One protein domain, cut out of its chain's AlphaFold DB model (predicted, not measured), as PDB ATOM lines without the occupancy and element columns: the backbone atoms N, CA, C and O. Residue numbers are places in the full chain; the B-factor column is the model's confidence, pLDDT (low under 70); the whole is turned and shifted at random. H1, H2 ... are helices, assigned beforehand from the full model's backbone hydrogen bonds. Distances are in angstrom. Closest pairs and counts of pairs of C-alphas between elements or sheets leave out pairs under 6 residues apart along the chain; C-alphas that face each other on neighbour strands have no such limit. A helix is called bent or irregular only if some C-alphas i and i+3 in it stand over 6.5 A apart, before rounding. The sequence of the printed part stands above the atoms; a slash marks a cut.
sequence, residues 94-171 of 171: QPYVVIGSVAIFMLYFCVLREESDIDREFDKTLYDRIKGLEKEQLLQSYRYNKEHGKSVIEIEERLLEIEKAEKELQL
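What this domain is: This is residues 94 to 171 of the 171 residues of an uncharacterized protein of Bombyx mori (UniProt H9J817). A long helix, H1, sticks out at one end with its residues 94 to 109 free, and a thin stretch of chain with two short helices, H2 and H3, joins it to a hairpin of two long helices, H4 and H5, at the other end. The printed part has 78 residues, with five named helices in the order H1 to H5 and no named strand; the class is all helix. The whole is extended, with a radius of gyration of the C-alphas of 22.4 A, and flat, spanning 64 by 38 by 14 A.

How they stand to each other: H1, residues 94 to 112, touches no helix. H2, residues 117 to 122, touches no helix either. H3, residues 126 to 129, and H4, residues 133 to 147, only just touch, with 3 pairs of C-alphas within 8 A, and only at the corner by their link. H4 takes part with residues 133 to 134 alone; the closest C-alphas are those of Tyr 127 and Leu 133, 5.8 A apart. H5, residues 153 to 169, touches H4 with its residues 155 to 162 alone, and the closest C-alphas, of Leu 138 and Ile 155, are 6.3 A apart. H4 and H5 form a helical hairpin, running opposite ways at a shallow tilt of 28 degrees. H1 and H5 are apart. In H1, H2, H4 and H5 every O i to N i+4 pair is within hydrogen-bond range; H3 is too short for such a pair.

Where its parts are: H1 begins at C-alpha 94, (70.582, -11.121, 33.830), and is 25.8 A long. It is neither bent nor irregular, but only just: C-alphas 109 and 112 are 6.3 A apart. H2 measures 9.1 A and H3 5.0 A. H4 begins at C-alpha 133, (32.768, 19.917, 42.942), and is 21.5 A long. H5 is 24.8 A long and ends at C-alpha 169, (19.507, 21.334, 32.389).

The domain as a whole: The two C-alphas farthest apart, of Gln 94 and Leu 171, are 65.6 A apart. The printed part has no cut, and its four links between helices are tight. Mean pLDDT of the printed part is 87.4; residues 115 to 117 and 171 are under 70.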
ATOM      1  N   GLN A  94      71.826 -10.838  33.110       89.88
ATOM      2  CA  GLN A  94      70.582 -11.121  33.830       89.88
ATOM      3  C   GLN A  94      69.728  -9.874  34.130       89.88
ATOM      4  O   GLN A  94      68.540  -9.900  33.799       89.88
ATOM      5  N   PRO A  95      70.264  -8.770  34.694       92.62
ATOM      6  CA  PRO A  95      69.448  -7.583  34.948       92.62
ATOM      7  C   PRO A  95      68.921  -6.951  33.654       92.62
ATOM      8  O   PRO A  95      67.778  -6.508  33.613       92.62
ATOM      9  N   TYR A  96      69.706  -6.959  32.576       95.38
ATOM     10  CA  TYR A  96      69.310  -6.352  31.306       95.38
ATOM     11  C   TYR A  96      68.181  -7.115  30.614       95.38
ATOM     12  O   TYR A  96      67.290  -6.489  30.050       95.38
ATOM     13  N   VAL A  97      68.176  -8.449  30.687       95.62
ATOM     14  CA  VAL A  97      67.086  -9.266  30.128       95.62
ATOM     15  C   VAL A  97      65.781  -9.027  30.890       95.62
ATOM     16  O   VAL A  97      64.726  -8.893  30.271       95.62
ATOM     17  N   VAL A  98      65.847  -8.926  32.220       95.31
ATOM     18  CA  VAL A  98      64.672  -8.642  33.059       95.31
ATOM     19  C   VAL A  98      64.145  -7.231  32.801       95.31
ATOM     20  O   VAL A  98      62.950  -7.046  32.596       95.31
ATOM     21  N   ILE A  99      65.027  -6.233  32.754       96.69
ATOM     22  CA  ILE A  99      64.633  -4.852  32.452       96.69
ATOM     23  C   ILE A  99      64.070  -4.760  31.033       96.69
ATOM     24  O   ILE A  99      63.047  -4.117  30.829       96.69
ATOM     25  N   GLY A 100      64.694  -5.428  30.062       97.25
ATOM     26  CA  GLY A 100      64.252  -5.437  28.671       97.25
ATOM     27  C   GLY A 100      62.860  -6.040  28.502       97.25
ATOM     28  O   GLY A 100      62.023  -5.443  27.829       97.25
ATOM     29  N   SER A 101      62.574  -7.177  29.143       96.56
ATOM     30  CA  SER A 101      61.246  -7.799  29.060       96.56
ATOM     31  C   SER A 101      60.168  -6.920  29.694       96.56
ATOM     32  O   SER A 101      59.128  -6.691  29.076       96.56
ATOM     33  N   VAL A 102      60.434  -6.345  30.871       96.19
ATOM     34  CA  VAL A 102      59.510  -5.410  31.529       96.19
ATOM     35  C   VAL A 102      59.323  -4.136  30.704       96.19
ATOM     36  O   VAL A 102      58.198  -3.663  30.570       96.19
ATOM     37  N   ALA A 103      60.389  -3.600  30.105       96.12
ATOM     38  CA  ALA A 103      60.323  -2.409  29.262       96.12
ATOM     39  C   ALA A 103      59.500  -2.646  27.990       96.12
ATOM     40  O   ALA A 103      58.709  -1.788  27.614       96.12
ATOM     41  N   ILE A 104      59.636  -3.814  27.355       95.62
ATOM     42  CA  ILE A 104      58.824  -4.197  26.190       95.62
ATOM     43  C   ILE A 104      57.352  -4.338  26.585       95.62
ATOM     44  O   ILE A 104      56.483  -3.843  25.869       95.62
ATOM     45  N   PHE A 105      57.059  -4.956  27.736       92.88
ATOM     46  CA  PHE A 105      55.691  -5.001  28.248       92.88
ATOM     47  C   PHE A 105      55.150  -3.597  28.530       92.88
ATOM     48  O   PHE A 105      54.037  -3.293  28.116       92.88
ATOM     49  N   MET A 106      55.933  -2.717  29.156       90.06
ATOM     50  CA  MET A 106      55.533  -1.325  29.394       90.06
ATOM     51  C   MET A 106      55.285  -0.569  28.092       90.06
ATOM     52  O   MET A 106      54.267   0.097  27.964       90.06
ATOM     53  N   LEU A 107      56.152  -0.719  27.091       91.19
ATOM     54  CA  LEU A 107      55.962  -0.099  25.781       91.19
ATOM     55  C   LEU A 107      54.667  -0.587  25.112       91.19
ATOM     56  O   LEU A 107      53.909   0.213  24.565       91.19
ATOM     57  N   TYR A 108      54.389  -1.890  25.197       88.75
ATOM     58  CA  TYR A 108      53.138  -2.466  24.713       88.75
ATOM     59  C   TYR A 108      51.924  -1.884  25.448       88.75
ATOM     60  O   TYR A 108      50.977  -1.460  24.796       88.75
ATOM     61  N   PHE A 109      51.956  -1.821  26.781       83.12
ATOM     62  CA  PHE A 109      50.838  -1.318  27.583       83.12
ATOM     63  C   PHE A 109      50.612   0.190  27.451       83.12
ATOM     64  O   PHE A 109      49.462   0.608  27.448       83.12
ATOM     65  N   CYS A 110      51.673   0.990  27.357       80.38
ATOM     66  CA  CYS A 110      51.572   2.448  27.357       80.38
ATOM     67  C   CYS A 110      51.360   3.057  25.967       80.38
ATOM     68  O   CYS A 110      50.831   4.158  25.886       80.38
ATOM     69  N   VAL A 111      51.835   2.411  24.894       79.38
ATOM     70  CA  VAL A 111      51.850   3.020  23.547       79.38
ATOM     71  C   VAL A 111      51.114   2.180  22.511       79.38
ATOM     72  O   VAL A 111      50.415   2.731  21.668       79.38
ATOM     73  N   LEU A 112      51.315   0.859  22.516       78.19
ATOM     74  CA  LEU A 112      50.847  -0.005  21.424       78.19
ATOM     75  C   LEU A 112      49.445  -0.580  21.650       78.19
ATOM     76  O   LEU A 112      48.792  -0.998  20.695       78.19
ATOM     77  N   ARG A 113      48.996  -0.640  22.905       81.62
ATOM     78  CA  ARG A 113      47.626  -0.997  23.263       81.62
ATOM     79  C   ARG A 113      46.710   0.155  22.845       81.62
ATOM     80  O   ARG A 113      47.010   1.304  23.147       81.62
ATOM     81  N   GLU A 114      45.617  -0.160  22.149       71.31
ATOM     82  CA  GLU A 114      44.548   0.811  21.875       71.31
ATOM     83  C   GLU A 114      44.137   1.512  23.181       71.31
ATOM     84  O   GLU A 114      44.124   0.859  24.231       71.31
ATOM     85  N   GLU A 115      43.840   2.820  23.117       67.38
ATOM     86  CA  GLU A 115      43.446   3.630  24.281       67.38
ATOM     87  C   GLU A 115      42.408   2.874  25.109       67.38
ATOM     88  O   GLU A 115      41.311   2.562  24.632       67.38
ATOM     89  N   SER A 116      42.760   2.537  26.351       68.56
ATOM     90  CA  SER A 116      41.795   1.904  27.234       68.56
ATOM     91  C   SER A 116      40.743   2.953  27.597       68.56
ATOM     92  O   SER A 116      41.080   4.111  27.821       68.56
ATOM     93  N   ASP A 117      39.474   2.560  27.753       69.12
ATOM     94  CA  ASP A 117      38.407   3.473  28.213       69.12
ATOM     95  C   ASP A 117      38.792   4.256  29.488       69.12
ATOM     96  O   ASP A 117      38.353   5.387  29.693       69.12
ATOM     97  N   ILE A 118      39.659   3.658  30.315       72.75
ATOM     98  CA  ILE A 118      40.253   4.240  31.522       72.75
ATOM     99  C   ILE A 118      41.180   5.418  31.189       72.75
ATOM    100  O   ILE A 118      41.097   6.448  31.856       72.75
ATOM    101  N   ASP A 119      42.025   5.303  30.162       73.38
ATOM    102  CA  ASP A 119      42.935   6.373  29.735       73.38
ATOM    103  C   ASP A 119      42.130   7.587  29.249       73.38
ATOM    104  O   ASP A 119      42.373   8.716  29.674       73.38
ATOM    105  N   ARG A 120      41.051   7.347  28.496       78.88
ATOM    106  CA  ARG A 120      40.119   8.399  28.056       78.88
ATOM    107  C   ARG A 120      39.340   9.047  29.206       78.88
ATOM    108  O   ARG A 120      38.830  10.163  29.083       78.88
ATOM    109  N   GLU A 121      39.196   8.356  30.333       77.69
ATOM    110  CA  GLU A 121      38.583   8.916  31.537       77.69
ATOM    111  C   GLU A 121      39.543   9.830  32.316       77.69
ATOM    112  O   GLU A 121      39.075  10.691  33.069       77.69
ATOM    113  N   PHE A 122      40.860   9.679  32.137       74.00
ATOM    114  CA  PHE A 122      41.868  10.564  32.732       74.00
ATOM    115  C   PHE A 122      41.973  11.923  32.030       74.00
ATOM    116  O   PHE A 122      42.304  12.902  32.695       74.00
ATOM    117  N   ASP A 123      41.615  12.015  30.747       78.12
ATOM    118  CA  ASP A 123      41.550  13.297  30.024       78.12
ATOM    119  C   ASP A 123      40.424  14.220  30.520       78.12
ATOM    120  O   ASP A 123      40.442  15.430  30.286       78.12
ATOM    121  N   LYS A 124      39.420  13.667  31.213       84.12
ATOM    122  CA  LYS A 124      38.319  14.451  31.784       84.12
ATOM    123  C   LYS A 124      38.789  15.160  33.046       84.12
ATOM    124  O   LYS A 124      39.405  14.549  33.922       84.12
ATOM    125  N   THR A 125      38.438  16.436  33.189       83.06
ATOM    126  CA  THR A 125      38.785  17.178  34.403       83.06
ATOM    127  C   THR A 125      38.026  16.615  35.611       83.06
ATOM    128  O   THR A 125      36.936  16.049  35.484       83.06
ATOM    129  N   LEU A 126      38.581  16.761  36.820       78.56
ATOM    130  CA  LEU A 126      37.908  16.310  38.050       78.56
ATOM    131  C   LEU A 126      36.530  16.962  38.239       78.56
ATOM    132  O   LEU A 126      35.634  16.345  38.816       78.56
ATOM    133  N   TYR A 127      36.368  18.181  37.726       80.75
ATOM    134  CA  TYR A 127      35.118  18.932  37.745       80.75
ATOM    135  C   TYR A 127      34.028  18.269  36.898       80.75
ATOM    136  O   TYR A 127      32.879  18.207  37.329       80.75
ATOM    137  N   ASP A 128      34.398  17.679  35.758       81.31
ATOM    138  CA  ASP A 128      33.464  16.935  34.907       81.31
ATOM    139  C   ASP A 128      33.074  15.585  35.522       81.31
ATOM    140  O   ASP A 128      31.966  15.085  35.314       81.31
ATOM    141  N   ARG A 129      33.987  14.976  36.291       82.12
ATOM    142  CA  ARG A 129      33.766  13.671  36.930       82.12
ATOM    143  C   ARG A 129      32.844  13.774  38.144       82.12
ATOM    144  O   ARG A 129      31.972  12.925  38.331       82.12
ATOM    145  N   ILE A 130      33.043  14.790  38.981       85.69
ATOM    146  CA  ILE A 130      32.290  14.979  40.224       85.69
ATOM    147  C   ILE A 130      31.378  16.193  40.062       85.69
ATOM    148  O   ILE A 130      31.786  17.335  40.276       85.69
ATOM    149  N   LYS A 131      30.113  15.928  39.720       82.25
ATOM    150  CA  LYS A 131      29.080  16.968  39.626       82.25
ATOM    151  C   LYS A 131      29.013  17.762  40.936       82.25
ATOM    152  O   LYS A 131      28.871  17.176  42.006       82.25
ATOM    153  N   GLY A 132      29.109  19.087  40.838       84.12
ATOM    154  CA  GLY A 132      29.026  20.005  41.979       84.12
ATOM    155  C   GLY A 132      30.353  20.302  42.688       84.12
ATOM    156  O   GLY A 132      30.374  21.163  43.564       84.12
ATOM    157  N   LEU A 133      31.470  19.671  42.299       89.44
ATOM    158  CA  LEU A 133      32.768  19.917  42.942       89.44
ATOM    159  C   LEU A 133      33.256  21.365  42.763       89.44
ATOM    160  O   LEU A 133      33.764  21.961  43.710       89.44
ATOM    161  N   GLU A 134      33.075  21.941  41.569       90.06
ATOM    162  CA  GLU A 134      33.433  23.340  41.281       90.06
ATOM    163  C   GLU A 134      32.666  24.304  42.199       90.06
ATOM    164  O   GLU A 134      33.254  25.204  42.798       90.06
ATOM    165  N   LYS A 135      31.364  24.061  42.390       90.62
ATOM    166  CA  LYS A 135      30.481  24.875  43.235       90.62
ATOM    167  C   LYS A 135      30.923  24.867  44.697       90.62
ATOM    168  O   LYS A 135      31.026  25.928  45.307       90.62
ATOM    169  N   GLU A 136      31.231  23.693  45.247       91.62
ATOM    170  CA  GLU A 136      31.704  23.564  46.632       91.62
ATOM    171  C   GLU A 136      33.071  24.239  46.837       91.62
ATOM    172  O   GLU A 136      33.267  24.956  47.823       91.62
ATOM    173  N   GLN A 137      34.000  24.092  45.885       92.50
ATOM    174  CA  GLN A 137      35.298  24.777  45.941       92.50
ATOM    175  C   GLN A 137      35.152  26.304  45.878       92.50
ATOM    176  O   GLN A 137      35.804  27.022  46.645       92.50
ATOM    177  N   LEU A 138      34.274  26.814  45.010       92.94
ATOM    178  CA  LEU A 138      33.959  28.242  44.932       92.94
ATOM    179  C   LEU A 138      33.306  28.744  46.219       92.94
ATOM    180  O   LEU A 138      33.671  29.811  46.701       92.94
ATOM    181  N   LEU A 139      32.408  27.969  46.830       94.00
ATOM    182  CA  LEU A 139      31.759  28.331  48.092       94.00
ATOM    183  C   LEU A 139      32.760  28.390  49.257       94.00
ATOM    184  O   LEU A 139      32.698  29.290  50.099       94.00
ATOM    185  N   GLN A 140      33.705  27.453  49.309       94.19
ATOM    186  CA  GLN A 140      34.778  27.473  50.299       94.19
ATOM    187  C   GLN A 140      35.696  28.687  50.091       94.19
ATOM    188  O   GLN A 140      36.007  29.401  51.048       94.19
ATOM    189  N   SER A 141      36.065  28.960  48.837       92.69
ATOM    190  CA  SER A 141      36.874  30.124  48.454       92.69
ATOM    191  C   SER A 141      36.160  31.442  48.757       92.69
ATOM    192  O   SER A 141      36.781  32.376  49.257       92.69
ATOM    193  N   TYR A 142      34.846  31.496  48.534       94.62
ATOM    194  CA  TYR A 142      33.971  32.620  48.859       94.62
ATOM    195  C   TYR A 142      34.022  32.949  50.351       94.62
ATOM    196  O   TYR A 142      34.285  34.091  50.731       94.62
ATOM    197  N   ARG A 143      33.808  31.938  51.205       94.06
ATOM    198  CA  ARG A 143      33.850  32.097  52.667       94.06
ATOM    199  C   ARG A 143      35.219  32.600  53.115       94.06
ATOM    200  O   ARG A 143      35.297  33.602  53.820       94.06
ATOM    201  N   TYR A 144      36.283  31.976  52.617       95.06
ATOM    202  CA  TYR A 144      37.653  32.363  52.934       95.06
ATOM    203  C   TYR A 144      37.982  33.799  52.487       95.06
ATOM    204  O   TYR A 144      38.504  34.587  53.277       95.06
ATOM    205  N   ASN A 145      37.642  34.185  51.254       93.75
ATOM    206  CA  ASN A 145      37.908  35.532  50.742       93.75
ATOM    207  C   ASN A 145      37.121  36.601  51.502       93.75
ATOM    208  O   ASN A 145      37.676  37.659  51.799       93.75
ATOM    209  N   LYS A 146      35.871  36.306  51.872       91.94
ATOM    210  CA  LYS A 146      35.026  37.201  52.667       91.94
ATOM    211  C   LYS A 146      35.594  37.436  54.066       91.94
ATOM    212  O   LYS A 146      35.593  38.569  54.535       91.94
ATOM    213  N   GLU A 147      36.123  36.393  54.702       93.88
ATOM    214  CA  GLU A 147      36.800  36.495  56.003       93.88
ATOM    215  C   GLU A 147      38.103  37.304  55.928       93.88
ATOM    216  O   GLU A 147      38.438  38.027  56.862       93.88
ATOM    217  N   HIS A 148      38.819  37.225  54.803       92.25
ATOM    218  CA  HIS A 148      40.116  37.884  54.610       92.25
ATOM    219  C   HIS A 148      40.021  39.231  53.872       92.25
ATOM    220  O   HIS A 148      41.051  39.795  53.505       92.25
ATOM    221  N   GLY A 149      38.807  39.744  53.630       91.00
ATOM    222  CA  GLY A 149      38.578  41.028  52.956       91.00
ATOM    223  C   GLY A 149      39.076  41.087  51.507       91.00
ATOM    224  O   GLY A 149      39.395  42.166  51.011       91.00
ATOM    225  N   LYS A 150      39.182  39.938  50.832       90.75
ATOM    226  CA  LYS A 150      39.578  39.844  49.418       90.75
ATOM    227  C   LYS A 150      38.361  40.048  48.514       90.75
ATOM    228  O   LYS A 150      37.225  39.864  48.944       90.75
ATOM    229  N   SER A 151      38.592  40.419  47.256       89.50
ATOM    230  CA  SER A 151      37.518  40.563  46.269       89.50
ATOM    231  C   SER A 151      36.794  39.235  46.035       89.50
ATOM    232  O   SER A 151      37.411  38.169  45.977       89.50
ATOM    233  N   VAL A 152      35.469  39.313  45.909       92.81
ATOM    234  CA  VAL A 152      34.590  38.137  45.788       92.81
ATOM    235  C   VAL A 152      33.717  38.177  44.526       92.81
ATOM    236  O   VAL A 152      33.022  37.217  44.225       92.81
ATOM    237  N   ILE A 153      33.808  39.263  43.754       92.25
ATOM    238  CA  ILE A 153      32.964  39.545  42.585       92.25
ATOM    239  C   ILE A 153      33.065  38.421  41.544       92.25
ATOM    240  O   ILE A 153      32.051  37.852  41.160       92.25
ATOM    241  N   GLU A 154      34.285  38.017  41.180       91.56
ATOM    242  CA  GLU A 154      34.526  36.946  40.197       91.56
ATOM    243  C   GLU A 154      33.929  35.593  40.635       91.56
ATOM    244  O   GLU A 154      33.431  34.820  39.818       91.56
ATOM    245  N   ILE A 155      33.942  35.309  41.942       91.06
ATOM    246  CA  ILE A 155      33.403  34.063  42.506       91.06
ATOM    247  C   ILE A 155      31.871  34.077  42.458       91.06
ATOM    248  O   ILE A 155      31.255  33.060  42.139       91.06
ATOM    249  N   GLU A 156      31.252  35.220  42.766       92.56
ATOM    250  CA  GLU A 156      29.796  35.396  42.708       92.56
ATOM    251  C   GLU A 156      29.273  35.286  41.271       92.56
ATOM    252  O   GLU A 156      28.284  34.590  41.033       92.56
ATOM    253  N   GLU A 157      29.960  35.906  40.308       95.25
ATOM    254  CA  GLU A 157      29.622  35.816  38.883       95.25
ATOM    255  C   GLU A 157      29.669  34.365  38.390       95.25
ATOM    256  O   GLU A 157      28.703  33.883  37.789       95.25
ATOM    257  N   ARG A 158      30.733  33.625  38.728       94.25
ATOM    258  CA  ARG A 158      30.881  32.220  38.331       94.25
ATOM    259  C   ARG A 158      29.837  31.303  38.970       94.25
ATOM    260  O   ARG A 158      29.293  30.427  38.297       94.25
ATOM    261  N   LEU A 159      29.515  31.502  40.250       93.62
ATOM    262  CA  LEU A 159      28.445  30.751  40.922       93.62
ATOM    263  C   LEU A 159      27.090  30.974  40.239       93.62
ATOM    264  O   LEU A 159      26.315  30.032  40.077       93.62
ATOM    265  N   LEU A 160      26.829  32.204  39.798       95.00
ATOM    266  CA  LEU A 160      25.593  32.571  39.116       95.00
ATOM    267  C   LEU A 160      25.496  31.933  37.718       95.00
ATOM    268  O   LEU A 160      24.410  31.503  37.322       95.00
ATOM    269  N   GLU A 161      26.608  31.825  36.983       94.19
ATOM    270  CA  GLU A 161      26.678  31.054  35.728       94.19
ATOM    271  C   GLU A 161      26.333  29.577  35.948       94.19
ATOM    272  O   GLU A 161      25.496  29.026  35.229       94.19
ATOM    273  N   ILE A 162      26.924  28.953  36.972       92.00
ATOM    274  CA  ILE A 162      26.686  27.540  37.298       92.00
ATOM    275  C   ILE A 162      25.214  27.309  37.664       92.00
ATOM    276  O   ILE A 162      24.596  26.373  37.159       92.00
ATOM    277  N   GLU A 163      24.609  28.176  38.481       90.69
ATOM    278  CA  GLU A 163      23.187  28.061  38.836       90.69
ATOM    279  C   GLU A 163      22.247  28.204  37.634       90.69
ATOM    280  O   GLU A 163      21.187  27.574  37.600       90.69
ATOM    281  N   LYS A 164      22.596  29.050  36.659       94.25
ATOM    282  CA  LYS A 164      21.825  29.176  35.415       94.25
ATOM    283  C   LYS A 164      21.926  27.899  34.583       94.25
ATOM    284  O   LYS A 164      20.890  27.370  34.194       94.25
ATOM    285  N   ALA A 165      23.135  27.371  34.399       89.56
ATOM    286  CA  ALA A 165      23.355  26.121  33.676       89.56
ATOM    287  C   ALA A 165      22.634  24.926  34.338       89.56
ATOM    288  O   ALA A 165      22.043  24.097  33.647       89.56
ATOM    289  N   GLU A 166      22.609  24.860  35.678       87.88
ATOM    290  CA  GLU A 166      21.851  23.846  36.431       87.88
ATOM    291  C   GLU A 166      20.336  23.953  36.189       87.88
ATOM    292  O   GLU A 166      19.669  22.927  36.054       87.88
ATOM    293  N   LYS A 167      19.786  25.174  36.120       90.00
ATOM    294  CA  LYS A 167      18.353  25.413  35.858       90.00
ATOM    295  C   LYS A 167      17.961  25.075  34.422       90.00
ATOM    296  O   LYS A 167      16.888  24.521  34.212       90.00
ATOM    297  N   GLU A 168      18.819  25.389  33.454       90.25
ATOM    298  CA  GLU A 168      18.597  25.073  32.037       90.25
ATOM    299  C   GLU A 168      18.618  23.562  31.772       90.25
ATOM    300  O   GLU A 168      17.823  23.081  30.977       90.25
ATOM    301  N   LEU A 169      19.466  22.802  32.474       84.25
ATOM    302  CA  LEU A 169      19.507  21.334  32.389       84.25
ATOM    303  C   LEU A 169      18.320  20.626  33.064       84.25
ATOM    304  O   LEU A 169      18.117  19.434  32.835       84.25
ATOM    305  N   GLN A 170      17.593  21.314  33.947       74.81
ATOM    306  CA  GLN A 170      16.420  20.776  34.649       74.81
ATOM    307  C   GLN A 170      15.097  21.024  33.904       74.81
ATOM    308  O   GLN A 170      14.067  20.494  34.328       74.81
ATOM    309  N   LEU A 171      15.125  21.818  32.828       53.50
ATOM    310  CA  LEU A 171      14.011  22.071  31.904       53.50
ATOM    311  C   LEU A 171      14.027  21.082  30.734       53.50
ATOM    312  O   LEU A 171      12.914  20.687  30.317       53.50
TER     313      LEU A 171